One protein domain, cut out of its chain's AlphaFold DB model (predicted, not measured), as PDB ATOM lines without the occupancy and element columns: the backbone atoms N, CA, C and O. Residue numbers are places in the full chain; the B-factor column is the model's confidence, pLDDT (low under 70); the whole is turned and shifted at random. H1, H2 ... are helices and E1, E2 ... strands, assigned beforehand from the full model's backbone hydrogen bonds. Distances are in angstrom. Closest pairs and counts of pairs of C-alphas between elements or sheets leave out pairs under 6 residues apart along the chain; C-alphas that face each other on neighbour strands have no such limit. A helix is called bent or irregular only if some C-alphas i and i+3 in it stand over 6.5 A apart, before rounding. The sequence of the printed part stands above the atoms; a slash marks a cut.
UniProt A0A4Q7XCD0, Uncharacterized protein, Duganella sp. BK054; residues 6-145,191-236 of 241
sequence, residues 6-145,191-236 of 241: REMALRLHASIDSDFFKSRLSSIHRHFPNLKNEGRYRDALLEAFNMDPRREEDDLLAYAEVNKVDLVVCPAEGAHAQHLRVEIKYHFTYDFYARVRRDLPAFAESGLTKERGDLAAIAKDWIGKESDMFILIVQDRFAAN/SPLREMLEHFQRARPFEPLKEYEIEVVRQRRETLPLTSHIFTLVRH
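AT A GLANCE: This is residues 6 to 145 and 191 to 236 of the 241 residues of an uncharacterized protein of Duganella sp. BK054 (UniProt A0A4Q7XCD0). A strongly twisted sheet of six strands, curled like part of a barrel, wraps round helix H1, with H2 and H3 packed on the same side. H6 and H7 cover its other side, and residues 108 to 114 stick out beyond them as a free loop. The printed part has 186 residues with seven named helices and six named strands, in the order H1 H2 H3 H4 E1 E2 E3 H5 H6 E4 H7 E5 E6. The sheet is mixed, in the order E1 E2 E3 E4 E6 E5, and the class is mixed, helices and strands. The whole is compact, with a radius of gyration of the C-alphas of 17.1 A and spans of 51 by 43 by 27 A.

IN THESE COORDINATES: H1, residues 6 to 16, begins with C-alpha 6 at (-4.902, 23.206, 22.849). H2, residues 19 to 31, is 18.2 A long and H3, residues 38 to 50, 18.0 A; H4 is residues 54 to 57. E1, residues 60 to 65, E2, 69 to 75, and E3, 84 to 92 and 26.1 A long, follow. Then come H5, residues 94 to 100, H6, 117 to 128, and E4, 133 to 139. After the cut come H7, residues 191 to 202, E5, 210 to 217, and E6, 226 to 234 and 26.6 A long, ending with C-alpha 234 at (-10.187, 24.746, 28.450).

HOW THE PARTS SIT: E1, E2 and E3 form a meander, each strand the antiparallel neighbour of the one before, with N 63 and O 72 at 2.9 A and N 86 and O 71 at 2.8 A. E3, H5, H6 and E4 make a strand-helix-strand unit, two parallel neighbour strands with helices between, with a right-handed crossover; N 89 and O 135 are 2.8 A apart. E6 is antiparallel to E4, with N 136 and O 231 at 2.8 A, and to E5, its hairpin partner, with N 212 and O 230 at 2.8 A. H1 touches H3, about perpendicular at 74 degrees; their closest C-alphas, Ser 15 and Phe 49, are 5.4 A apart. H2 and H3 are a helical hairpin, closest at C-alphas 21 and 48, 5.4 A. H6 lies over E3 and E4 at a height over the sheet of 10.4 A, and H7 over E6 at 10.2 A. H4 and H5 only graze the sheet. Every O i to N i+4 pair is within hydrogen-bond range in H1, H2, H3, H6 and H7; H4 is too short for one, and irregular H5, with C-alphas 95 and 98 7.3 A apart, has 1 of 3, and 2 of 4 O i to N i+3 pairs.

THE WHOLE: The C-alphas farthest apart, His 80 and Arg 221, are 53.0 A apart. Residues 146 to 190 are not printed, and C-alphas 145 and 191 are 27.5 A apart across the cut. The link from H5 to H6 is long, with 16 residues. Mean pLDDT of the printed part is 74.6; 60 residues are under 70, among them 94 to 129.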
ATOM      1  N   ARG A   6      -4.949  21.740  22.810       85.88
ATOM      2  CA  ARG A   6      -4.902  23.206  22.849       85.88
ATOM      3  C   ARG A   6      -5.137  23.802  21.465       85.88
ATOM      4  O   ARG A   6      -5.884  24.761  21.321       85.88
ATOM      5  N   GLU A   7      -4.521  23.220  20.447       86.81
ATOM      6  CA  GLU A   7      -4.685  23.652  19.064       86.81
ATOM      7  C   GLU A   7      -6.095  23.355  18.540       86.81
ATOM      8  O   GLU A   7      -6.732  24.245  17.983       86.81
ATOM      9  N   MET A   8      -6.655  22.179  18.850       89.75
ATOM     10  CA  MET A   8      -8.069  21.874  18.583       89.75
ATOM     11  C   MET A   8      -9.011  22.891  19.248       89.75
ATOM     12  O   MET A   8      -9.957  23.364  18.618       89.75
ATOM     13  N   ALA A   9      -8.740  23.282  20.498       89.88
ATOM     14  CA  ALA A   9      -9.531  24.287  21.207       89.88
ATOM     15  C   ALA A   9      -9.413  25.673  20.552       89.88
ATOM     16  O   ALA A   9     -10.410  26.380  20.429       89.88
ATOM     17  N   LEU A  10      -8.225  26.056  20.064       88.88
ATOM     18  CA  LEU A  10      -8.034  27.289  19.288       88.88
ATOM     19  C   LEU A  10      -8.841  27.285  17.986       88.88
ATOM     20  O   LEU A  10      -9.455  28.303  17.660       88.88
ATOM     21  N   ARG A  11      -8.896  26.154  17.273       89.94
ATOM     22  CA  ARG A  11      -9.754  26.015  16.086       89.94
ATOM     23  C   ARG A  11     -11.229  26.143  16.449       89.94
ATOM     24  O   ARG A  11     -11.946  26.905  15.808       89.94
ATOM     25  N   LEU A  12     -11.661  25.506  17.536       92.25
ATOM     26  CA  LEU A  12     -13.045  25.600  17.992       92.25
ATOM     27  C   LEU A  12     -13.428  27.025  18.423       92.25
ATOM     28  O   LEU A  12     -14.514  27.495  18.096       92.25
ATOM     29  N   HIS A  13     -12.525  27.755  19.082       92.06
ATOM     30  CA  HIS A  13     -12.709  29.180  19.370       92.06
ATOM     31  C   HIS A  13     -12.894  30.014  18.099       92.06
ATOM     32  O   HIS A  13     -13.737  30.910  18.082       92.06
ATOM     33  N   ALA A  14     -12.134  29.725  17.040       91.12
ATOM     34  CA  ALA A  14     -12.294  30.405  15.759       91.12
ATOM     35  C   ALA A  14     -13.664  30.105  15.124       91.12
ATOM     36  O   ALA A  14     -14.264  30.995  14.525       91.12
ATOM     37  N   SER A  15     -14.197  28.891  15.301       93.06
ATOM     38  CA  SER A  15     -15.556  28.550  14.864       93.06
ATOM     39  C   SER A  15     -16.630  29.294  15.663       93.06
ATOM     40  O   SER A  15     -17.578  29.788  15.059       93.06
ATOM     41  N   ILE A  16     -16.473  29.442  16.986       92.75
ATOM     42  CA  ILE A  16     -17.385  30.238  17.834       92.75
ATOM     43  C   ILE A  16     -17.407  31.708  17.391       92.75
ATOM     44  O   ILE A  16     -18.467  32.330  17.356       92.75
ATOM     45  N   ASP A  17     -16.255  32.266  17.020       90.44
ATOM     46  CA  ASP A  17     -16.164  33.660  16.571       90.44
ATOM     47  C   ASP A  17     -16.570  33.863  15.099       90.44
ATOM     48  O   ASP A  17     -16.682  34.995  14.624       90.44
ATOM     49  N   SER A  18     -16.830  32.784  14.359       91.50
ATOM     50  CA  SER A  18     -17.181  32.873  12.943       91.50
ATOM     51  C   SER A  18     -18.547  33.530  12.713       91.50
ATOM     52  O   SER A  18     -19.517  33.297  13.441       91.50
ATOM     53  N   ASP A  19     -18.657  34.299  11.626       90.94
ATOM     54  CA  ASP A  19     -19.934  34.873  11.180       90.94
ATOM     55  C   ASP A  19     -20.972  33.789  10.874       90.94
ATOM     56  O   ASP A  19     -22.173  33.979  11.086       90.94
ATOM     57  N   PHE A  20     -20.510  32.621  10.418       91.50
ATOM     58  CA  PHE A  20     -21.367  31.473  10.170       91.50
ATOM     59  C   PHE A  20     -22.044  31.002  11.461       91.50
ATOM     60  O   PHE A  20     -23.273  30.935  11.516       91.50
ATOM     61  N   PHE A  21     -21.278  30.755  12.529       92.62
ATOM     62  CA  PHE A  21     -21.845  30.354  13.816       92.62
ATOM     63  C   PHE A  21     -22.761  31.434  14.398       92.62
ATOM     64  O   PHE A  21     -23.880  31.125  14.807       92.62
ATOM     65  N   LYS A  22     -22.350  32.709  14.355       90.31
ATOM     66  CA  LYS A  22     -23.171  33.853  14.801       90.31
ATOM     67  C   LYS A  22     -24.519  33.912  14.067       90.31
ATOM     68  O   LYS A  22     -25.565  34.096  14.692       90.31
ATOM     69  N   SER A  23     -24.518  33.678  12.754       88.94
ATOM     70  CA  SER A  23     -25.732  33.605  11.930       88.94
ATOM     71  C   SER A  23     -26.631  32.419  12.313       88.94
ATOM     72  O   SER A  23     -27.845  32.582  12.489       88.94
ATOM     73  N   ARG A  24     -26.051  31.228  12.519       89.62
ATOM     74  CA  ARG A  24     -26.792  30.039  12.978       89.62
ATOM     75  C   ARG A  24     -27.390  30.252  14.364       89.62
ATOM     76  O   ARG A  24     -28.556  29.917  14.567       89.62
ATOM     77  N   LEU A  25     -26.648  30.877  15.274       87.38
ATOM     78  CA  LEU A  25     -27.117  31.235  16.606       87.38
ATOM     79  C   LEU A  25     -28.320  32.185  16.517       87.38
ATOM     80  O   LEU A  25     -29.384  31.876  17.054       87.38
ATOM     81  N   SER A  26     -28.210  33.272  15.743       83.50
ATOM     82  CA  SER A  26     -29.329  34.190  15.470       83.50
ATOM     83  C   SER A  26     -30.571  33.462  14.946       83.50
ATOM     84  O   SER A  26     -31.684  33.698  15.422       83.50
ATOM     85  N   SER A  27     -30.385  32.520  14.020       84.62
ATOM     86  CA  SER A  27     -31.463  31.686  13.486       84.62
ATOM     87  C   SER A  27     -32.104  30.794  14.558       84.62
ATOM     88  O   SER A  27     -33.330  30.766  14.673       84.62
ATOM     89  N   ILE A  28     -31.305  30.121  15.398       84.69
ATOM     90  CA  ILE A  28     -31.811  29.285  16.497       84.69
ATOM     91  C   ILE A  28     -32.688  30.110  17.433       84.69
ATOM     92  O   ILE A  28     -33.818  29.718  17.697       84.69
ATOM     93  N   HIS A  29     -32.220  31.267  17.888       77.56
ATOM     94  CA  HIS A  29     -32.996  32.100  18.805       77.56
ATOM     95  C   HIS A  29     -34.232  32.724  18.157       77.56
ATOM     96  O   HIS A  29     -35.237  32.941  18.831       77.56
ATOM     97  N   ARG A  30     -34.184  32.989  16.848       76.00
ATOM     98  CA  ARG A  30     -35.351  33.439  16.085       76.00
ATOM     99  C   ARG A  30     -36.397  32.334  15.946       76.00
ATOM    100  O   ARG A  30     -37.582  32.612  16.034       76.00
ATOM    101  N   HIS A  31     -36.005  31.092  15.700       76.94
ATOM    102  CA  HIS A  31     -36.967  30.018  15.416       76.94
ATOM    103  C   HIS A  31     -37.337  29.173  16.640       76.94
ATOM    104  O   HIS A  31     -38.383  28.527  16.645       76.94
ATOM    105  N   PHE A  32     -36.509  29.196  17.682       75.38
ATOM    106  CA  PHE A  32     -36.685  28.465  18.937       75.38
ATOM    107  C   PHE A  32     -36.438  29.385  20.140       75.38
ATOM    108  O   PHE A  32     -35.574  29.104  20.975       75.38
ATOM    109  N   PRO A  33     -37.169  30.507  20.233       71.44
ATOM    110  CA  PRO A  33     -37.001  31.435  21.334       71.44
ATOM    111  C   PRO A  33     -37.316  30.744  22.655       71.44
ATOM    112  O   PRO A  33     -38.263  29.962  22.757       71.44
ATOM    113  N   ASN A  34     -36.558  31.103  23.688       67.69
ATOM    114  CA  ASN A  34     -36.864  30.747  25.072       67.69
ATOM    115  C   ASN A  34     -36.851  29.228  25.353       67.69
ATOM    116  O   ASN A  34     -37.421  28.771  26.345       67.69
ATOM    117  N   LEU A  35     -36.192  28.440  24.497       72.69
ATOM    118  CA  LEU A  35     -36.073  26.992  24.630       72.69
ATOM    119  C   LEU A  35     -34.642  26.609  25.023       72.69
ATOM    120  O   LEU A  35     -33.713  26.819  24.246       72.69
ATOM    121  N   LYS A  36     -34.471  25.973  26.190       77.56
ATOM    122  CA  LYS A  36     -33.196  25.336  26.550       77.56
ATOM    123  C   LYS A  36     -33.035  24.049  25.747       77.56
ATOM    124  O   LYS A  36     -33.749  23.076  25.984       77.56
ATOM    125  N   ASN A  37     -32.177  24.085  24.733       80.69
ATOM    126  CA  ASN A  37     -31.862  22.924  23.908       80.69
ATOM    127  C   ASN A  37     -30.406  22.995  23.442       80.69
ATOM    128  O   ASN A  37     -30.113  23.490  22.354       80.69
ATOM    129  N   GLU A  38     -29.516  22.466  24.275       86.88
ATOM    130  CA  GLU A  38     -28.072  22.367  24.059       86.88
ATOM    131  C   GLU A  38     -27.745  21.680  22.726       86.88
ATOM    132  O   GLU A  38     -26.830  22.104  22.022       86.88
ATOM    133  N   GLY A  39     -28.558  20.699  22.315       89.06
ATOM    134  CA  GLY A  39     -28.395  19.979  21.052       89.06
ATOM    135  C   GLY A  39     -28.410  20.890  19.822       89.06
ATOM    136  O   GLY A  39     -27.627  20.677  18.904       89.06
ATOM    137  N   ARG A  40     -29.222  21.956  19.813       89.88
ATOM    138  CA  ARG A  40     -29.243  22.916  18.691       89.88
ATOM    139  C   ARG A  40     -27.960  23.735  18.609       89.88
ATOM    140  O   ARG A  40     -27.467  23.983  17.512       89.88
ATOM    141  N   TYR A  41     -27.433  24.151  19.757       90.62
ATOM    142  CA  TYR A  41     -26.187  24.914  19.837       90.62
ATOM    143  C   TYR A  41     -24.983  24.043  19.473       90.62
ATOM    144  O   TYR A  41     -24.121  24.484  18.716       90.62
ATOM    145  N   ARG A  42     -24.978  22.785  19.932       93.44
ATOM    146  CA  ARG A  42     -24.029  21.754  19.505       93.44
ATOM    147  C   ARG A  42     -24.044  21.583  17.992       93.44
ATOM    148  O   ARG A  42     -22.988  21.661  17.379       93.44
ATOM    149  N   ASP A  43     -25.213  21.362  17.392       93.56
ATOM    150  CA  ASP A  43     -25.320  21.098  15.954       93.56
ATOM    151  C   ASP A  43     -24.869  22.313  15.126       93.56
ATOM    152  O   ASP A  43     -24.166  22.151  14.134       93.56
ATOM    153  N   ALA A  44     -25.194  23.534  15.568       93.56
ATOM    154  CA  ALA A  44     -24.701  24.756  14.932       93.56
ATOM    155  C   ALA A  44     -23.177  24.910  15.035       93.56
ATOM    156  O   ALA A  44     -22.545  25.332  14.069       93.56
ATOM    157  N   LEU A  45     -22.583  24.578  16.186       94.56
ATOM    158  CA  LEU A  45     -21.134  24.642  16.373       94.56
ATOM    159  C   LEU A  45     -20.415  23.550  15.572       94.56
ATOM    160  O   LEU A  45     -19.383  23.822  14.966       94.56
ATOM    161  N   LEU A  46     -20.981  22.343  15.525       94.62
ATOM    162  CA  LEU A  46     -20.500  21.229  14.712       94.62
ATOM    163  C   LEU A  46     -20.499  21.598  13.228       94.62
ATOM    164  O   LEU A  46     -19.506  21.373  12.544       94.62
ATOM    165  N   GLU A  47     -21.589  22.188  12.737       94.19
ATOM    166  CA  GLU A  47     -21.701  22.666  11.359       94.19
ATOM    167  C   GLU A  47     -20.675  23.774  11.082       94.19
ATOM    168  O   GLU A  47     -19.938  23.690  10.106       94.19
ATOM    169  N   ALA A  48     -20.552  24.761  11.977       93.69
ATOM    170  CA  ALA A  48     -19.573  25.839  11.835       93.69
ATOM    171  C   ALA A  48     -18.126  25.329  11.798       93.69
ATOM    172  O   ALA A  48     -17.329  25.804  10.993       93.69
ATOM    173  N   PHE A  49     -17.791  24.354  12.644       94.50
ATOM    174  CA  PHE A  49     -16.466  23.744  12.671       94.50
ATOM    175  C   PHE A  49     -16.203  22.923  11.405       94.50
ATOM    176  O   PHE A  49     -15.187  23.108  10.740       94.50
ATOM    177  N   ASN A  50     -17.142  22.053  11.024       92.56
ATOM    178  CA  ASN A  50     -16.993  21.169   9.867       92.56
ATOM    179  C   ASN A  50     -17.166  21.880   8.513       92.56
ATOM    180  O   ASN A  50     -16.915  21.282   7.467       92.56
ATOM    181  N   MET A  51     -17.588  23.140   8.487       89.75
ATOM    182  CA  MET A  51     -17.609  23.952   7.267       89.75
ATOM    183  C   MET A  51     -16.397  24.881   7.144       89.75
ATOM    184  O   MET A  51     -16.240  25.511   6.100       89.75
ATOM    185  N   ASP A  52     -15.535  24.968   8.162       87.25
ATOM    186  CA  ASP A  52     -14.313  25.771   8.104       87.25
ATOM    187  C   ASP A  52     -13.288  25.116   7.158       87.25
ATOM    188  O   ASP A  52     -12.821  24.016   7.459       87.25
ATOM    189  N   PRO A  53     -12.886  25.759   6.042       83.00
ATOM    190  CA  PRO A  53     -11.913  25.186   5.107       83.00
ATOM    191  C   PRO A  53     -10.568  24.850   5.763       83.00
ATOM    192  O   PRO A  53      -9.897  23.906   5.355       83.00
ATOM    193  N   ARG A  54     -10.196  25.572   6.830       80.38
ATOM    194  CA  ARG A  54      -8.944  25.347   7.567       80.38
ATOM    195  C   ARG A  54      -8.922  23.998   8.282       80.38
ATOM    196  O   ARG A  54      -7.850  23.513   8.615       80.38
ATOM    197  N   ARG A  55     -10.084  23.368   8.513       81.31
ATOM    198  CA  ARG A  55     -10.128  22.029   9.120       81.31
ATOM    199  C   ARG A  55      -9.492  20.974   8.216       81.31
ATOM    200  O   ARG A  55      -8.976  19.994   8.730       81.31
ATOM    201  N   GLU A  56      -9.592  21.143   6.893       77.25
ATOM    202  CA  GLU A  56      -9.077  20.171   5.920       77.25
ATOM    203  C   GLU A  56      -7.550  20.234   5.863       77.25
ATOM    204  O   GLU A  56      -6.902  19.208   5.693       77.25
ATOM    205  N   GLU A  57      -6.979  21.419   6.092       79.88
ATOM    206  CA  GLU A  57      -5.533  21.616   6.231       79.88
ATOM    207  C   GLU A  57      -4.974  20.897   7.470       79.88
ATOM    208  O   GLU A  57      -3.879  20.339   7.420       79.88
ATOM    209  N   ASP A  58      -5.742  20.879   8.564       77.88
ATOM    210  CA  ASP A  58      -5.361  20.251   9.834       77.88
ATOM    211  C   ASP A  58      -5.830  18.788   9.978       77.88
ATOM    212  O   ASP A  58      -5.586  18.169  11.016       77.88
ATOM    213  N   ASP A  59      -6.531  18.252   8.973       86.06
ATOM    214  CA  ASP A  59      -7.210  16.949   9.006       86.06
ATOM    215  C   ASP A  59      -8.088  16.748  10.262       86.06
ATOM    216  O   ASP A  59      -8.049  15.715  10.925       86.06
ATOM    217  N   LEU A  60      -8.867  17.769  10.638       88.81
ATOM    218  CA  LEU A  60      -9.747  17.737  11.808       88.81
ATOM    219  C   LEU A  60     -11.212  17.508  11.440       88.81
ATOM    220  O   LEU A  60     -11.727  18.005  10.432       88.81
ATOM    221  N   LEU A  61     -11.920  16.836  12.346       90.50
ATOM    222  CA  LEU A  61     -13.360  16.645  12.273       90.50
ATOM    223  C   LEU A  61     -14.004  16.773  13.656       90.50
ATOM    224  O   LEU A  61     -13.434  16.366  14.671       90.50
ATOM    225  N   ALA A  62     -15.209  17.338  13.689       91.94
ATOM    226  CA  ALA A  62     -16.039  17.390  14.883       91.94
ATOM    227  C   ALA A  62     -17.279  16.498  14.738       91.94
ATOM    228  O   ALA A  62     -17.936  16.497  13.696       91.94
ATOM    229  N   TYR A  63     -17.640  15.762  15.786       91.81
ATOM    230  CA  TYR A  63     -18.856  14.947  15.820       91.81
ATOM    231  C   TYR A  63     -19.552  15.013  17.183       91.81
ATOM    232  O   TYR A  63     -18.952  15.370  18.195       91.81
ATOM    233  N   ALA A  64     -20.845  14.691  17.210       90.38
ATOM    234  CA  ALA A  64     -21.645  14.675  18.432       90.38
ATOM    235  C   ALA A  64     -21.525  13.326  19.165       90.38
ATOM    236  O   ALA A  64     -21.692  12.278  18.541       90.38
ATOM    237  N   GLU A  65     -21.335  13.334  20.489       84.31
ATOM    238  CA  GLU A  65     -21.288  12.114  21.319       84.31
ATOM    239  C   GLU A  65     -22.329  12.147  22.455       84.31
ATOM    240  O   GLU A  65     -22.007  12.086  23.638       84.31
ATOM    241  N   VAL A  66     -23.612  12.169  22.072       67.44
ATOM    242  CA  VAL A  66     -24.821  12.445  22.891       67.44
ATOM    243  C   VAL A  66     -24.916  11.727  24.261       67.44
ATOM    244  O   VAL A  66     -25.679  12.159  25.119       67.44
ATOM    245  N   ASN A  67     -24.139  10.669  24.505       68.25
ATOM    246  CA  ASN A  67     -24.148   9.896  25.755       68.25
ATOM    247  C   ASN A  67     -22.941  10.133  26.682       68.25
ATOM    248  O   ASN A  67     -22.949   9.621  27.801       68.25
ATOM    249  N   LYS A  68     -21.907  10.860  26.242       71.81
ATOM    250  CA  LYS A  68     -20.705  11.135  27.052       71.81
ATOM    251  C   LYS A  68     -20.440  12.628  27.197       71.81
ATOM    252  O   LYS A  68     -20.360  13.117  28.320       71.81
ATOM    253  N   VAL A  69     -20.340  13.329  26.071       79.44
ATOM    254  CA  VAL A  69     -20.088  14.773  25.972       79.44
ATOM    255  C   VAL A  69     -20.816  15.329  24.755       79.44
ATOM    256  O   VAL A  69     -21.096  14.599  23.810       79.44
ATOM    257  N   ASP A  70     -21.126  16.618  24.740       87.69
ATOM    258  CA  ASP A  70     -21.913  17.172  23.638       87.69
ATOM    259  C   ASP A  70     -21.188  17.079  22.292       87.69
ATOM    260  O   ASP A  70     -21.792  16.671  21.299       87.69
ATOM    261  N   LEU A  71     -19.897  17.402  22.248       91.50
ATOM    262  CA  LEU A  71     -19.109  17.462  21.019       91.50
ATOM    263  C   LEU A  71     -17.708  16.880  21.247       91.50
ATOM    264  O   LEU A  71     -17.109  17.066  22.302       91.50
ATOM    265  N   VAL A  72     -17.164  16.201  20.243       91.62
ATOM    266  CA  VAL A  72     -15.771  15.752  20.210       91.62
ATOM    267  C   VAL A  72     -15.100  16.320  18.970       91.62
ATOM    268  O   VAL A  72     -15.665  16.232  17.883       91.62
ATOM    269  N   VAL A  73     -13.901  16.880  19.133       91.81
ATOM    270  CA  VAL A  73     -13.009  17.266  18.030       91.81
ATOM    271  C   VAL A  73     -11.816  16.314  18.015       91.81
ATOM    272  O   VAL A  73     -11.193  16.082  19.057       91.81
ATOM    273  N   CYS A  74     -11.504  15.746  16.853       90.31
ATOM    274  CA  CYS A  74     -10.405  14.798  16.680       90.31
ATOM    275  C   CYS A  74      -9.801  14.879  15.268       90.31
ATOM    276  O   CYS A  74     -10.414  15.467  14.374       90.31
ATOM    277  N   PRO A  75      -8.628  14.264  15.043       88.00
ATOM    278  CA  PRO A  75      -8.123  14.012  13.694       88.00
ATOM    279  C   PRO A  75      -9.065  13.088  12.903       88.00
ATOM    280  O   PRO A  75      -9.714  12.226  13.506       88.00
ATOM    281  N   ALA A  76      -9.152  13.249  11.581       79.75
ATOM    282  CA  ALA A  76     -10.041  12.458  10.731       79.75
ATOM    283  C   ALA A  76      -9.550  11.008  10.585       79.75
ATOM    284  O   ALA A  76     -10.351  10.073  10.661       79.75
ATOM    285  N   GLU A  77      -8.234  10.804  10.464       71.69
ATOM    286  CA  GLU A  77      -7.607   9.480  10.486       71.69
ATOM    287  C   GLU A  77      -6.967   9.174  11.856       71.69
ATOM    288  O   GLU A  77      -5.814   9.508  12.125       71.69
ATOM    289  N   GLY A  78      -7.692   8.490  12.753       56.50
ATOM    290  CA  GLY A  78      -7.060   7.894  13.938       56.50
ATOM    291  C   GLY A  78      -7.984   7.570  15.108       56.50
ATOM    292  O   GLY A  78      -8.280   8.423  15.932       56.50
ATOM    293  N   ALA A  79      -8.308   6.285  15.283       47.69
ATOM    294  CA  ALA A  79      -9.061   5.758  16.431       47.69
ATOM    295  C   ALA A  79      -8.323   5.844  17.795       47.69
ATOM    296  O   ALA A  79      -8.850   5.392  18.813       47.69
ATOM    297  N   HIS A  80      -7.102   6.393  17.831       51.72
ATOM    298  CA  HIS A  80      -6.213   6.383  19.003       51.72
ATOM    299  C   HIS A  80      -5.482   7.716  19.267       51.72
ATOM    300  O   HIS A  80      -4.588   7.761  20.112       51.72
ATOM    301  N   ALA A  81      -5.832   8.796  18.563       60.16
ATOM    302  CA  ALA A  81      -5.198  10.105  18.717       60.16
ATOM    303  C   ALA A  81      -5.946  10.964  19.750       60.16
ATOM    304  O   ALA A  81      -7.094  10.698  20.079       60.16
ATOM    305  N   GLN A  82      -5.286  11.973  20.314       76.06
ATOM    306  CA  GLN A  82      -5.882  12.871  21.307       76.06
ATOM    307  C   GLN A  82      -7.248  13.399  20.838       76.06
ATOM    308  O   GLN A  82      -7.397  13.797  19.689       76.06
ATOM    309  N   HIS A  83      -8.239  13.407  21.726       87.12
ATOM    310  CA  HIS A  83      -9.554  13.990  21.463       87.12
ATOM    311  C   HIS A  83      -9.746  15.203  22.365       87.12
ATOM    312  O   HIS A  83      -9.349  15.158  23.534       87.12
ATOM    313  N   LEU A  84     -10.380  16.248  21.841       89.50
ATOM    314  CA  LEU A  84     -10.925  17.336  22.641       89.50
ATOM    315  C   LEU A  84     -12.408  17.056  22.884       89.50
ATOM    316  O   LEU A  84     -13.228  17.177  21.975       89.50
ATOM    317  N   ARG A  85     -12.751  16.677  24.113       90.12
ATOM    318  CA  ARG A  85     -14.136  16.471  24.543       90.12
ATOM    319  C   ARG A  85     -14.734  17.777  25.046       90.12
ATOM    320  O   ARG A  85     -14.160  18.417  25.924       90.12
ATOM    321  N   VAL A  86     -15.890  18.155  24.526       90.56
ATOM    322  CA  VAL A  86     -16.511  19.457  24.763       90.56
ATOM    323  C   VAL A  86     -17.908  19.268  25.340       90.56
ATOM    324  O   VAL A  86     -18.744  18.581  24.755       90.56
ATOM    325  N   GLU A  87     -18.169  19.913  26.470       90.50
ATOM    326  CA  GLU A  87     -19.502  20.017  27.069       90.50
ATOM    327  C   GLU A  87     -20.087  21.408  26.786       90.50
ATOM    328  O   GLU A  87     -19.390  22.421  26.880       90.50
ATOM    329  N   ILE A  88     -21.370  21.468  26.442       90.19
ATOM    330  CA  ILE A  88     -22.096  22.692  26.117       90.19
ATOM    331  C   ILE A  88     -23.269  22.832  27.082       90.19
ATOM    332  O   ILE A  88     -24.095  21.936  27.234       90.19
ATOM    333  N   LYS A  89     -23.388  24.003  27.707       88.88
ATOM    334  CA  LYS A  89     -24.547  24.365  28.523       88.88
ATOM    335  C   LYS A  89     -25.199  25.622  28.016       88.88
ATOM    336  O   LYS A  89     -24.522  26.573  27.637       88.88
ATOM    337  N   TYR A  90     -26.525  25.624  28.055       86.94
ATOM    338  CA  TYR A  90     -27.323  26.777  27.689       86.94
ATOM    339  C   TYR A  90     -28.193  27.211  28.863       86.94
ATOM    340  O   TYR A  90     -29.011  26.449  29.378       86.94
ATOM    341  N   HIS A  91     -28.026  28.464  29.259       82.81
ATOM    342  CA  HIS A  91     -28.764  29.067  30.353       82.81
ATOM    343  C   HIS A  91     -29.287  30.442  29.962       82.81
ATOM    344  O   HIS A  91     -28.814  31.089  29.029       82.81
ATOM    345  N   PHE A  92     -30.272  30.905  30.713       77.25
ATOM    346  CA  PHE A  92     -30.686  32.295  30.678       77.25
ATOM    347  C   PHE A  92     -30.054  33.038  31.848       77.25
ATOM    348  O   PHE A  92     -29.796  32.462  32.902       77.25
ATOM    349  N   THR A  93     -29.879  34.343  31.707       71.38
ATOM    350  CA  THR A  93     -29.414  35.219  32.792       71.38
ATOM    351  C   THR A  93     -30.218  35.097  34.073       71.38
ATOM    352  O   THR A  93     -29.631  35.132  35.151       71.38
ATOM    353  N   TYR A  94     -31.538  34.909  33.995       65.06
ATOM    354  CA  TYR A  94     -32.365  34.756  35.194       65.06
ATOM    355  C   TYR A  94     -32.017  33.497  36.002       65.06
ATOM    356  O   TYR A  94     -32.166  33.514  37.223       65.06
ATOM    357  N   ASP A  95     -31.502  32.434  35.358       65.56
ATOM    358  CA  ASP A  95     -31.034  31.235  36.071       65.56
ATOM    359  C   ASP A  95     -29.929  31.606  37.082       65.56
ATOM    360  O   ASP A  95     -29.719  30.915  38.084       65.56
ATOM    361  N   PHE A  96     -29.258  32.736  36.835       61.75
ATOM    362  CA  PHE A  96     -28.200  33.309  37.654       61.75
ATOM    363  C   PHE A  96     -28.639  34.551  38.445       61.75
ATOM    364  O   PHE A  96     -28.067  34.812  39.501       61.75
ATOM    365  N   TYR A  97     -29.649  35.307  37.999       50.94
ATOM    366  CA  TYR A  97     -30.014  36.630  38.539       50.94
ATOM    367  C   TYR A  97     -30.337  36.630  40.043       50.94
ATOM    368  O   TYR A  97     -29.844  37.483  40.782       50.94
ATOM    369  N   ALA A  98     -31.089  35.639  40.534       46.59
ATOM    370  CA  ALA A  98     -31.387  35.517  41.965       46.59
ATOM    371  C   ALA A  98     -30.154  35.146  42.826       46.59
ATOM    372  O   ALA A  98     -30.154  35.394  44.031       46.59
ATOM    373  N   ARG A  99     -29.100  34.578  42.220       47.62
ATOM    374  CA  ARG A  99     -27.898  34.047  42.900       47.62
ATOM    375  C   ARG A  99     -26.715  35.018  42.844       47.62
ATOM    376  O   ARG A  99     -26.034  35.228  43.840       47.62
ATOM    377  N   VAL A 100     -26.551  35.706  41.717       40.09
ATOM    378  CA  VAL A 100     -25.565  36.777  41.503       40.09
ATOM    379  C   VAL A 100     -25.778  37.952  42.466       40.09
ATOM    380  O   VAL A 100     -24.823  38.567  42.930       40.09
ATOM    381  N   ARG A 101     -27.032  38.246  42.828       39.09
ATOM    382  CA  ARG A 101     -27.358  39.363  43.722       39.09
ATOM    383  C   ARG A 101     -27.202  39.035  45.218       39.09
ATOM    384  O   ARG A 101     -27.341  39.946  46.031       39.09
ATOM    385  N   ARG A 102     -26.950  37.770  45.597       36.62
ATOM    386  CA  ARG A 102     -26.920  37.330  47.009       36.62
ATOM    387  C   ARG A 102     -25.571  36.831  47.536       36.62
ATOM    388  O   ARG A 102     -25.381  36.929  48.743       36.62
ATOM    389  N   ASP A 103     -24.616  36.416  46.702       39.38
ATOM    390  CA  ASP A 103     -23.417  35.715  47.198       39.38
ATOM    391  C   ASP A 103     -22.068  36.284  46.732       39.38
ATOM    392  O   ASP A 103     -21.310  35.634  46.018       39.38
ATOM    393  N   LEU A 104     -21.707  37.467  47.232       41.91
ATOM    394  CA  LEU A 104     -20.306  37.921  47.235       41.91
ATOM    395  C   LEU A 104     -19.580  37.696  48.582       41.91
ATOM    396  O   LEU A 104     -18.357  37.788  48.607       41.91
ATOM    397  N   PRO A 105     -20.269  37.351  49.695       37.28
ATOM    398  CA  PRO A 105     -19.556  36.770  50.849       37.28
ATOM    399  C   PRO A 105     -20.190  35.534  51.532       37.28
ATOM    400  O   PRO A 105     -19.540  34.949  52.392       37.28
ATOM    401  N   ALA A 106     -21.413  35.103  51.191       38.38
ATOM    402  CA  ALA A 106     -22.162  34.093  51.969       38.38
ATOM    403  C   ALA A 106     -22.197  32.666  51.373       38.38
ATOM    404  O   ALA A 106     -22.846  31.778  51.931       38.38
ATOM    405  N   PHE A 107     -21.451  32.405  50.294       35.81
ATOM    406  CA  PHE A 107     -21.504  31.132  49.555       35.81
ATOM    407  C   PHE A 107     -21.044  29.896  50.364       35.81
ATOM    408  O   PHE A 107     -21.237  28.759  49.932       35.81
ATOM    409  N   ALA A 108     -20.449  30.090  51.546       38.12
ATOM    410  CA  ALA A 108     -19.955  29.006  52.391       38.12
ATOM    411  C   ALA A 108     -20.950  28.504  53.462       38.12
ATOM    412  O   ALA A 108     -20.814  27.357  53.884       38.12
ATOM    413  N   GLU A 109     -21.947  29.286  53.904       33.56
ATOM    414  CA  GLU A 109     -22.543  29.034  55.237       33.56
ATOM    415  C   GLU A 109     -24.047  28.729  55.331       33.56
ATOM    416  O   GLU A 109     -24.476  28.261  56.383       33.56
ATOM    417  N   SER A 110     -24.876  28.880  54.291       29.78
ATOM    418  CA  SER A 110     -26.321  28.599  54.443       29.78
ATOM    419  C   SER A 110     -26.874  27.628  53.398       29.78
ATOM    420  O   SER A 110     -27.040  27.931  52.222       29.78
ATOM    421  N   GLY A 111     -27.152  26.395  53.828       43.28
ATOM    422  CA  GLY A 111     -27.839  25.411  53.001       43.28
ATOM    423  C   GLY A 111     -29.323  25.743  52.829       43.28
ATOM    424  O   GLY A 111     -30.060  25.716  53.808       43.28
ATOM    425  N   LEU A 112     -29.772  25.955  51.586       31.16
ATOM    426  CA  LEU A 112     -31.178  25.909  51.162       31.16
ATOM    427  C   LEU A 112     -31.286  25.256  49.765       31.16
ATOM    428  O   LEU A 112     -30.476  25.463  48.865       31.16
ATOM    429  N   THR A 113     -32.256  24.360  49.608       39.25
ATOM    430  CA  THR A 113     -32.151  23.099  48.845       39.25
ATOM    431  C   THR A 113     -32.733  23.107  47.423       39.25
ATOM    432  O   THR A 113     -32.864  22.050  46.810       39.25
ATOM    433  N   LYS A 114     -33.039  24.273  46.844       39.12
ATOM    434  CA  LYS A 114     -33.468  24.399  45.428       39.12
ATOM    435  C   LYS A 114     -32.598  25.350  44.602       39.12
ATOM    436  O   LYS A 114     -32.426  25.144  43.407       39.12
ATOM    437  N   GLU A 115     -31.958  26.312  45.258       41.88
ATOM    438  CA  GLU A 115     -31.079  27.333  44.672       41.88
ATOM    439  C   GLU A 115     -29.650  26.820  44.412       41.88
ATOM    440  O   GLU A 115     -28.796  27.548  43.923       41.88
ATOM    441  N   ARG A 116     -29.371  25.539  44.684       42.06
ATOM    442  CA  ARG A 116     -28.145  24.857  44.245       42.06
ATOM    443  C   ARG A 116     -28.249  24.270  42.839       42.06
ATOM    444  O   ARG A 116     -27.211  24.018  42.255       42.06
ATOM    445  N   GLY A 117     -29.450  24.089  42.281       49.59
ATOM    446  CA  GLY A 117     -29.683  23.266  41.085       49.59
ATOM    447  C   GLY A 117     -28.750  23.583  39.918       49.59
ATOM    448  O   GLY A 117     -27.911  22.762  39.586       49.59
ATOM    449  N   ASP A 118     -28.843  24.789  39.357       57.59
ATOM    450  CA  ASP A 118     -28.144  25.119  38.104       57.59
ATOM    451  C   ASP A 118     -26.647  25.368  38.278       57.59
ATOM    452  O   ASP A 118     -25.867  24.878  37.483       57.59
ATOM    453  N   LEU A 119     -26.212  26.050  39.342       57.12
ATOM    454  CA  LEU A 119     -24.784  26.227  39.630       57.12
ATOM    455  C   LEU A 119     -24.097  24.936  40.060       57.12
ATOM    456  O   LEU A 119     -22.975  24.693  39.642       57.12
ATOM    457  N   ALA A 120     -24.751  24.096  40.865       58.88
ATOM    458  CA  ALA A 120     -24.218  22.778  41.179       58.88
ATOM    459  C   ALA A 120     -24.327  21.838  39.977       58.88
ATOM    460  O   ALA A 120     -23.492  20.956  39.870       58.88
ATOM    461  N   ALA A 121     -25.300  22.011  39.075       64.00
ATOM    462  CA  ALA A 121     -25.374  21.272  37.817       64.00
ATOM    463  C   ALA A 121     -24.263  21.708  36.865       64.00
ATOM    464  O   ALA A 121     -23.524  20.850  36.417       64.00
ATOM    465  N   ILE A 122     -24.058  23.012  36.660       67.00
ATOM    466  CA  ILE A 122     -22.929  23.564  35.903       67.00
ATOM    467  C   ILE A 122     -21.632  23.086  36.532       67.00
ATOM    468  O   ILE A 122     -20.839  22.483  35.837       67.00
ATOM    469  N   ALA A 123     -21.437  23.254  37.841       66.06
ATOM    470  CA  ALA A 123     -20.244  22.781  38.531       66.06
ATOM    471  C   ALA A 123     -20.102  21.253  38.460       66.06
ATOM    472  O   ALA A 123     -18.992  20.761  38.359       66.06
ATOM    473  N   LYS A 124     -21.182  20.469  38.487       66.38
ATOM    474  CA  LYS A 124     -21.130  19.004  38.362       66.38
ATOM    475  C   LYS A 124     -20.820  18.568  36.935       66.38
ATOM    476  O   LYS A 124     -20.035  17.646  36.765       66.38
ATOM    477  N   ASP A 125     -21.403  19.209  35.937       66.75
ATOM    478  CA  ASP A 125     -21.133  18.950  34.523       66.75
ATOM    479  C   ASP A 125     -19.716  19.424  34.156       66.75
ATOM    480  O   ASP A 125     -19.023  18.758  33.400       66.75
ATOM    481  N   TRP A 126     -19.249  20.495  34.803       67.25
ATOM    482  CA  TRP A 126     -17.895  21.055  34.755       67.25
ATOM    483  C   TRP A 126     -16.839  20.184  35.466       67.25
ATOM    484  O   TRP A 126     -15.731  20.013  34.966       67.25
ATOM    485  N   ILE A 127     -17.146  19.641  36.654       57.03
ATOM    486  CA  ILE A 127     -16.198  18.916  37.533       57.03
ATOM    487  C   ILE A 127     -16.266  17.396  37.331       57.03
ATOM    488  O   ILE A 127     -15.290  16.701  37.602       57.03
ATOM    489  N   GLY A 128     -17.415  16.868  36.916       53.25
ATOM    490  CA  GLY A 128     -17.733  15.441  36.952       53.25
ATOM    491  C   GLY A 128     -17.661  14.714  35.612       53.25
ATOM    492  O   GLY A 128     -17.803  13.493  35.609       53.25
ATOM    493  N   LYS A 129     -17.456  15.417  34.492       60.28
ATOM    494  CA  LYS A 129     -17.399  14.807  33.157       60.28
ATOM    495  C   LYS A 129     -15.970  14.705  32.632       60.28
ATOM    496  O   LYS A 129     -15.099  15.498  32.979       60.28
ATOM    497  N   GLU A 130     -15.739  13.738  31.749       70.12
ATOM    498  CA  GLU A 130     -14.489  13.554  30.996       70.12
ATOM    499  C   GLU A 130     -14.250  14.676  29.956       70.12
ATOM    500  O   GLU A 130     -13.596  14.445  28.948       70.12
ATOM    501  N   SER A 131     -14.792  15.884  30.143       83.31
ATOM    502  CA  SER A 131     -14.643  16.999  29.204       83.31
ATOM    503  C   SER A 131     -13.287  17.693  29.350       83.31
ATOM    504  O   SER A 131     -12.825  17.985  30.455       83.31
ATOM    505  N   ASP A 132     -12.672  18.004  28.214       86.94
ATOM    506  CA  ASP A 132     -11.447  18.794  28.087       86.94
ATOM    507  C   ASP A 132     -11.748  20.293  27.921       86.94
ATOM    508  O   ASP A 132     -10.931  21.138  28.274       86.94
ATOM    509  N   MET A 133     -12.928  20.637  27.407       88.62
ATOM    510  CA  MET A 133     -13.402  22.006  27.234       88.62
ATOM    511  C   MET A 133     -14.868  22.102  27.634       88.62
ATOM    512  O   MET A 133     -15.638  21.161  27.445       88.62
ATOM    513  N   PHE A 134     -15.269  23.255  28.154       88.94
ATOM    514  CA  PHE A 134     -16.677  23.535  28.380       88.94
ATOM    515  C   PHE A 134     -17.064  24.933  27.922       88.94
ATOM    516  O   PHE A 134     -16.289  25.892  28.022       88.94
ATOM    517  N   ILE A 135     -18.272  25.001  27.373       91.25
ATOM    518  CA  ILE A 135     -18.866  26.165  26.734       91.25
ATOM    519  C   ILE A 135     -20.189  26.452  27.440       91.25
ATOM    520  O   ILE A 135     -21.125  25.660  27.362       91.25
ATOM    521  N   LEU A 136     -20.289  27.603  28.096       89.75
ATOM    522  CA  LEU A 136     -21.539  28.108  28.652       89.75
ATOM    523  C   LEU A 136     -22.066  29.234  27.768       89.75
ATOM    524  O   LEU A 136     -21.440  30.280  27.643       89.75
ATOM    525  N   ILE A 137     -23.242  29.025  27.195       90.00
ATOM    526  CA  ILE A 137     -23.985  30.024  26.435       90.00
ATOM    527  C   ILE A 137     -25.056  30.594  27.363       90.00
ATOM    528  O   ILE A 137     -25.931  29.864  27.833       90.00
ATOM    529  N   VAL A 138     -24.993  31.896  27.626       85.62
ATOM    530  CA  VAL A 138     -25.954  32.619  28.457       85.62
ATOM    531  C   VAL A 138     -26.704  33.635  27.618       85.62
ATOM    532  O   VAL A 138     -26.126  34.601  27.128       85.62
ATOM    533  N   GLN A 139     -28.008  33.435  27.479       83.38
ATOM    534  CA  GLN A 139     -28.879  34.409  26.838       83.38
ATOM    535  C   GLN A 139     -29.319  35.469  27.851       83.38
ATOM    536  O   GLN A 139     -29.873  35.142  28.902       83.38
ATOM    537  N   ASP A 140     -29.118  36.736  27.494       74.31
ATOM    538  CA  ASP A 140     -29.353  37.889  28.364       74.31
ATOM    539  C   ASP A 140     -30.827  38.166  28.700       74.31
ATOM    540  O   ASP A 140     -31.126  38.747  29.746       74.31
ATOM    541  N   ARG A 141     -31.741  37.768  27.813       68.88
ATOM    542  CA  ARG A 141     -33.146  38.191  27.769       68.88
ATOM    543  C   ARG A 141     -34.021  37.121  27.125       68.88
ATOM    544  O   ARG A 141     -33.565  36.348  26.281       68.88
ATOM    545  N   PHE A 142     -35.311  37.130  27.444       65.06
ATOM    546  CA  PHE A 142     -36.302  36.388  26.671       65.06
ATOM    547  C   PHE A 142     -36.732  37.179  25.441       65.06
ATOM    548  O   PHE A 142     -36.883  38.398  25.489       65.06
ATOM    549  N   ALA A 143     -37.053  36.459  24.368       63.22
ATOM    550  CA  ALA A 143     -37.811  37.028  23.263       63.22
ATOM    551  C   ALA A 143     -39.262  37.260  23.726       63.22
ATOM    552  O   ALA A 143     -40.062  36.317  23.752       63.22
ATOM    553  N   ALA A 144     -39.603  38.495  24.112       52.91
ATOM    554  CA  ALA A 144     -40.875  38.812  24.771       52.91
ATOM    555  C   ALA A 144     -42.093  38.751  23.825       52.91
ATOM    556  O   ALA A 144     -43.211  38.490  24.270       52.91
ATOM    557  N   ASN A 145     -41.887  38.928  22.515       51.94
ATOM    558  CA  ASN A 145     -42.969  39.043  21.525       51.94
ATOM    559  C   ASN A 145     -43.366  37.742  20.800       51.94
ATOM    560  O   ASN A 145     -44.121  37.804  19.832       51.94
ATOM    561  N   SER A 191     -20.596  40.368  34.685       78.19
ATOM    562  CA  SER A 191     -19.418  40.486  35.554       78.19
ATOM    563  C   SER A 191     -19.462  39.479  36.705       78.19
ATOM    564  O   SER A 191     -18.505  38.722  36.846       78.19
ATOM    565  N   PRO A 192     -20.565  39.343  37.467       73.94
ATOM    566  CA  PRO A 192     -20.616  38.337  38.527       73.94
ATOM    567  C   PRO A 192     -20.592  36.894  38.007       73.94
ATOM    568  O   PRO A 192     -20.012  36.013  38.639       73.94
ATOM    569  N   LEU A 193     -21.192  36.629  36.839       77.56
ATOM    570  CA  LEU A 193     -21.091  35.319  36.192       77.56
ATOM    571  C   LEU A 193     -19.637  35.007  35.806       77.56
ATOM    572  O   LEU A 193     -19.163  33.896  36.046       77.56
ATOM    573  N   ARG A 194     -18.921  35.991  35.254       79.56
ATOM    574  CA  ARG A 194     -17.494  35.889  34.942       79.56
ATOM    575  C   ARG A 194     -16.682  35.613  36.204       79.56
ATOM    576  O   ARG A 194     -15.919  34.655  36.216       79.56
ATOM    577  N   GLU A 195     -16.895  36.375  37.277       77.00
ATOM    578  CA  GLU A 195     -16.227  36.176  38.573       77.00
ATOM    579  C   GLU A 195     -16.445  34.758  39.124       77.00
ATOM    580  O   GLU A 195     -15.508  34.112  39.599       77.00
ATOM    581  N   MET A 196     -17.667  34.233  39.013       76.88
ATOM    582  CA  MET A 196     -17.992  32.867  39.419       76.88
ATOM    583  C   MET A 196     -17.263  31.816  38.567       76.88
ATOM    584  O   MET A 196     -16.714  30.852  39.103       76.88
ATOM    585  N   LEU A 197     -17.228  31.985  37.244       77.25
ATOM    586  CA  LEU A 197     -16.507  31.073  36.351       77.25
ATOM    587  C   LEU A 197     -14.992  31.141  36.568       77.25
ATOM    588  O   LEU A 197     -14.327  30.107  36.582       77.25
ATOM    589  N   GLU A 198     -14.444  32.329  36.813       78.81
ATOM    590  CA  GLU A 198     -13.051  32.501  37.223       78.81
ATOM    591  C   GLU A 198     -12.766  31.812  38.559       78.81
ATOM    592  O   GLU A 198     -11.689  31.248  38.746       78.81
ATOM    593  N   HIS A 199     -13.716  31.811  39.497       75.94
ATOM    594  CA  HIS A 199     -13.577  31.049  40.734       75.94
ATOM    595  C   HIS A 199     -13.479  29.540  40.452       75.94
ATOM    596  O   HIS A 199     -12.587  28.873  40.984       75.94
ATOM    597  N   PHE A 200     -14.320  29.003  39.560       72.12
ATOM    598  CA  PHE A 200     -14.206  27.610  39.107       72.12
ATOM    599  C   PHE A 200     -12.879  27.334  38.402       72.12
ATOM    600  O   PHE A 200     -12.292  26.268  38.607       72.12
ATOM    601  N   GLN A 201     -12.389  28.300  37.619       74.19
ATOM    602  CA  GLN A 201     -11.080  28.235  36.990       74.19
ATOM    603  C   GLN A 201      -9.981  28.161  38.052       74.19
ATOM    604  O   GLN A 201      -9.171  27.258  37.986       74.19
ATOM    605  N   ARG A 202      -9.962  29.028  39.073       73.81
ATOM    606  CA  ARG A 202      -8.927  29.022  40.132       73.81
ATOM    607  C   ARG A 202      -8.924  27.738  40.962       73.81
ATOM    608  O   ARG A 202      -7.874  27.317  41.438       73.81
ATOM    609  N   ALA A 203     -10.082  27.100  41.131       69.56
ATOM    610  CA  ALA A 203     -10.206  25.834  41.852       69.56
ATOM    611  C   ALA A 203      -9.637  24.618  41.083       69.56
ATOM    612  O   ALA A 203      -9.633  23.491  41.601       69.56
ATOM    613  N   ARG A 204      -9.207  24.805  39.828       69.19
ATOM    614  CA  ARG A 204      -8.832  23.736  38.898       69.19
ATOM    615  C   ARG A 204      -7.727  24.201  37.919       69.19
ATOM    616  O   ARG A 204      -7.414  25.375  37.838       69.19
ATOM    617  N   PRO A 205      -7.071  23.309  37.166       71.62
ATOM    618  CA  PRO A 205      -6.047  23.727  36.208       71.62
ATOM    619  C   PRO A 205      -6.674  24.012  34.833       71.62
ATOM    620  O   PRO A 205      -6.603  23.170  33.943       71.62
ATOM    621  N   PHE A 206      -7.295  25.179  34.644       73.94
ATOM    622  CA  PHE A 206      -7.867  25.602  33.351       73.94
ATOM    623  C   PHE A 206      -7.187  26.859  32.794       73.94
ATOM    624  O   PHE A 206      -6.759  27.730  33.558       73.94
ATOM    625  N   GLU A 207      -7.149  26.960  31.463       75.94
ATOM    626  CA  GLU A 207      -6.758  28.168  30.737       75.94
ATOM    627  C   GLU A 207      -7.667  29.356  31.106       75.94
ATOM    628  O   GLU A 207      -8.820  29.145  31.503       75.94
ATOM    629  N   PRO A 208      -7.174  30.606  30.966       75.62
ATOM    630  CA  PRO A 208      -7.977  31.808  31.167       75.62
ATOM    631  C   PRO A 208      -9.301  31.763  30.408       75.62
ATOM    632  O   PRO A 208      -9.334  31.472  29.211       75.62
ATOM    633  N   LEU A 209     -10.378  32.091  31.122       79.56
ATOM    634  CA  LEU A 209     -11.712  32.276  30.566       79.56
ATOM    635  C   LEU A 209     -11.677  33.213  29.350       79.56
ATOM    636  O   LEU A 209     -11.147  34.321  29.426       79.56
ATOM    637  N   LYS A 210     -12.300  32.787  28.248       84.25
ATOM    638  CA  LYS A 210     -12.630  33.676  27.123       84.25
ATOM    639  C   LYS A 210     -14.132  33.924  27.078       84.25
ATOM    640  O   LYS A 210     -14.915  33.003  27.318       84.25
ATOM    641  N   GLU A 211     -14.505  35.157  26.754       82.06
ATOM    642  CA  GLU A 211     -15.890  35.602  26.609       82.06
ATOM    643  C   GLU A 211     -16.132  36.142  25.196       82.06
ATOM    644  O   GLU A 211     -15.308  36.883  24.657       82.06
ATOM    645  N   TYR A 212     -17.284  35.793  24.629       83.44
ATOM    646  CA  TYR A 212     -17.787  36.291  23.354       83.44
ATOM    647  C   TYR A 212     -19.157  36.932  23.576       83.44
ATOM    648  O   TYR A 212     -20.008  36.342  24.241       83.44
ATOM    649  N   GLU A 213     -19.394  38.098  22.983       81.31
ATOM    650  CA  GLU A 213     -20.710  38.742  22.955       81.31
ATOM    651  C   GLU A 213     -21.278  38.639  21.534       81.31
ATOM    652  O   GLU A 213     -20.673  39.125  20.578       81.31
ATOM    653  N   ILE A 214     -22.432  37.983  21.383       79.56
ATOM    654  CA  ILE A 214     -23.115  37.825  20.098       79.56
ATOM    655  C   ILE A 214     -24.492  38.468  20.199       79.56
ATOM    656  O   ILE A 214     -25.379  37.960  20.885       79.56
ATOM    657  N   GLU A 215     -24.693  39.573  19.484       78.12
ATOM    658  CA  GLU A 215     -26.016  40.179  19.335       78.12
ATOM    659  C   GLU A 215     -26.868  39.324  18.386       78.12
ATOM    660  O   GLU A 215     -26.516  39.081  17.234       78.12
ATOM    661  N   VAL A 216     -27.993  38.832  18.893       65.44
ATOM    662  CA  VAL A 216     -28.778  37.763  18.276       65.44
ATOM    663  C   VAL A 216     -29.985  38.318  17.523       65.44
ATOM    664  O   VAL A 216     -30.247  37.910  16.389       65.44
ATOM    665  N   VAL A 217     -30.740  39.237  18.136       65.69
ATOM    666  CA  VAL A 217     -31.930  39.862  17.534       65.69
ATOM    667  C   VAL A 217     -32.157  41.251  18.124       65.69
ATOM    668  O   VAL A 217     -32.390  41.377  19.319       65.69
ATOM    669  N   ARG A 218     -32.254  42.288  17.286       55.72
ATOM    670  CA  ARG A 218     -32.904  43.548  17.676       55.72
ATOM    671  C   ARG A 218     -34.371  43.502  17.264       55.72
ATOM    672  O   ARG A 218     -34.695  43.675  16.088       55.72
ATOM    673  N   GLN A 219     -35.277  43.231  18.202       56.62
ATOM    674  CA  GLN A 219     -36.703  43.290  17.887       56.62
ATOM    675  C   GLN A 219     -37.115  44.752  17.689       56.62
ATOM    676  O   GLN A 219     -36.751  45.615  18.479       56.62
ATOM    677  N   ARG A 220     -37.913  45.047  16.651       52.47
ATOM    678  CA  ARG A 220     -38.333  46.424  16.300       52.47
ATOM    679  C   ARG A 220     -39.041  47.183  17.439       52.47
ATOM    680  O   ARG A 220     -39.190  48.395  17.336       52.47
ATOM    681  N   ARG A 221     -39.515  46.479  18.472       52.38
ATOM    682  CA  ARG A 221     -40.256  47.024  19.622       52.38
ATOM    683  C   ARG A 221     -39.511  46.920  20.957       52.38
ATOM    684  O   ARG A 221     -40.037  47.398  21.953       52.38
ATOM    685  N   GLU A 222     -38.333  46.301  20.994       57.31
ATOM    686  CA  GLU A 222     -37.546  46.191  22.225       57.31
ATOM    687  C   GLU A 222     -36.523  47.329  22.291       57.31
ATOM    688  O   GLU A 222     -35.907  47.706  21.291       57.31
ATOM    689  N   THR A 223     -36.357  47.898  23.484       58.66
ATOM    690  CA  THR A 223     -35.383  48.964  23.753       58.66
ATOM    691  C   THR A 223     -33.944  48.470  23.622       58.66
ATOM    692  O   THR A 223     -33.059  49.257  23.291       58.66
ATOM    693  N   LEU A 224     -33.718  47.170  23.827       62.53
ATOM    694  CA  LEU A 224     -32.413  46.515  23.838       62.53
ATOM    695  C   LEU A 224     -32.489  45.177  23.081       62.53
ATOM    696  O   LEU A 224     -33.520  44.510  23.154       62.53
ATOM    697  N   PRO A 225     -31.442  44.787  22.334       70.44
ATOM    698  CA  PRO A 225     -31.437  43.540  21.578       70.44
ATOM    699  C   PRO A 225     -31.229  42.317  22.481       70.44
ATOM    700  O   PRO A 225     -30.612  42.417  23.538       70.44
ATOM    701  N   LEU A 226     -31.696  41.156  22.020       75.06
ATOM    702  CA  LEU A 226     -31.333  39.850  22.565       75.06
ATOM    703  C   LEU A 226     -29.857  39.577  22.271       75.06
ATOM    704  O   LEU A 226     -29.452  39.611  21.107       75.06
ATOM    705  N   THR A 227     -29.087  39.244  23.300       81.06
ATOM    706  CA  THR A 227     -27.642  38.996  23.237       81.06
ATOM    707  C   THR A 227     -27.289  37.676  23.920       81.06
ATOM    708  O   THR A 227     -27.711  37.401  25.041       81.06
ATOM    709  N   SER A 228     -26.512  36.835  23.245       86.62
ATOM    710  CA  SER A 228     -25.934  35.628  23.830       86.62
ATOM    711  C   SER A 228     -24.479  35.888  24.190       86.62
ATOM    712  O   SER A 228     -23.687  36.299  23.345       86.62
ATOM    713  N   HIS A 229     -24.135  35.624  25.444       88.19
ATOM    714  CA  HIS A 229     -22.775  35.669  25.955       88.19
ATOM    715  C   HIS A 229     -22.243  34.248  26.044       88.19
ATOM    716  O   HIS A 229     -22.868  33.389  26.664       88.19
ATOM    717  N   ILE A 230     -21.112  33.982  25.405       90.56
ATOM    718  CA  ILE A 230     -20.507  32.653  25.378       90.56
ATOM    719  C   ILE A 230     -19.228  32.694  26.192       90.56
ATOM    720  O   ILE A 230     -18.320  33.465  25.900       90.56
ATOM    721  N   PHE A 231     -19.160  31.835  27.196       89.62
ATOM    722  CA  PHE A 231     -18.031  31.669  28.090       89.62
ATOM    723  C   PHE A 231     -17.377  30.326  27.809       89.62
ATOM    724  O   PHE A 231     -18.050  29.296  27.789       89.62
ATOM    725  N   THR A 232     -16.069  30.324  27.599       90.44
ATOM    726  CA  THR A 232     -15.328  29.103  27.279       90.44
ATOM    727  C   THR A 232     -14.145  28.928  28.204       90.44
ATOM    728  O   THR A 232     -13.390  29.876  28.432       90.44
ATOM    729  N   LEU A 233     -13.944  27.703  28.668       86.38
ATOM    730  CA  LEU A 233     -12.839  27.331  29.536       86.38
ATOM    731  C   LEU A 233     -12.255  25.993  29.051       86.38
ATOM    732  O   LEU A 233     -13.000  25.067  28.723       86.38
ATOM    733  N   VAL A 234     -10.924  25.895  29.008       86.50
ATOM    734  CA  VAL A 234     -10.187  24.746  28.450       86.50
ATOM    735  C   VAL A 234      -9.262  24.173  29.514       86.50
ATOM    736  O   VAL A 234      -8.553  24.915  30.189       86.50
ATOM    737  N   ARG A 235      -9.297  22.860  29.727       82.06
ATOM    738  CA  ARG A 235      -8.493  22.189  30.749       82.06
ATOM    739  C   ARG A 235      -7.031  22.149  30.319       82.06
ATOM    740  O   ARG A 235      -6.724  21.787  29.187       82.06
ATOM    741  N   HIS A 236      -6.120  22.460  31.237       69.12
ATOM    742  CA  HIS A 236      -4.702  22.207  31.022       69.12
ATOM    743  C   HIS A 236      -4.422  20.707  31.100       69.12
ATOM    744  O   HIS A 236      -4.784  20.045  32.080       69.12
TER     745      HIS A 236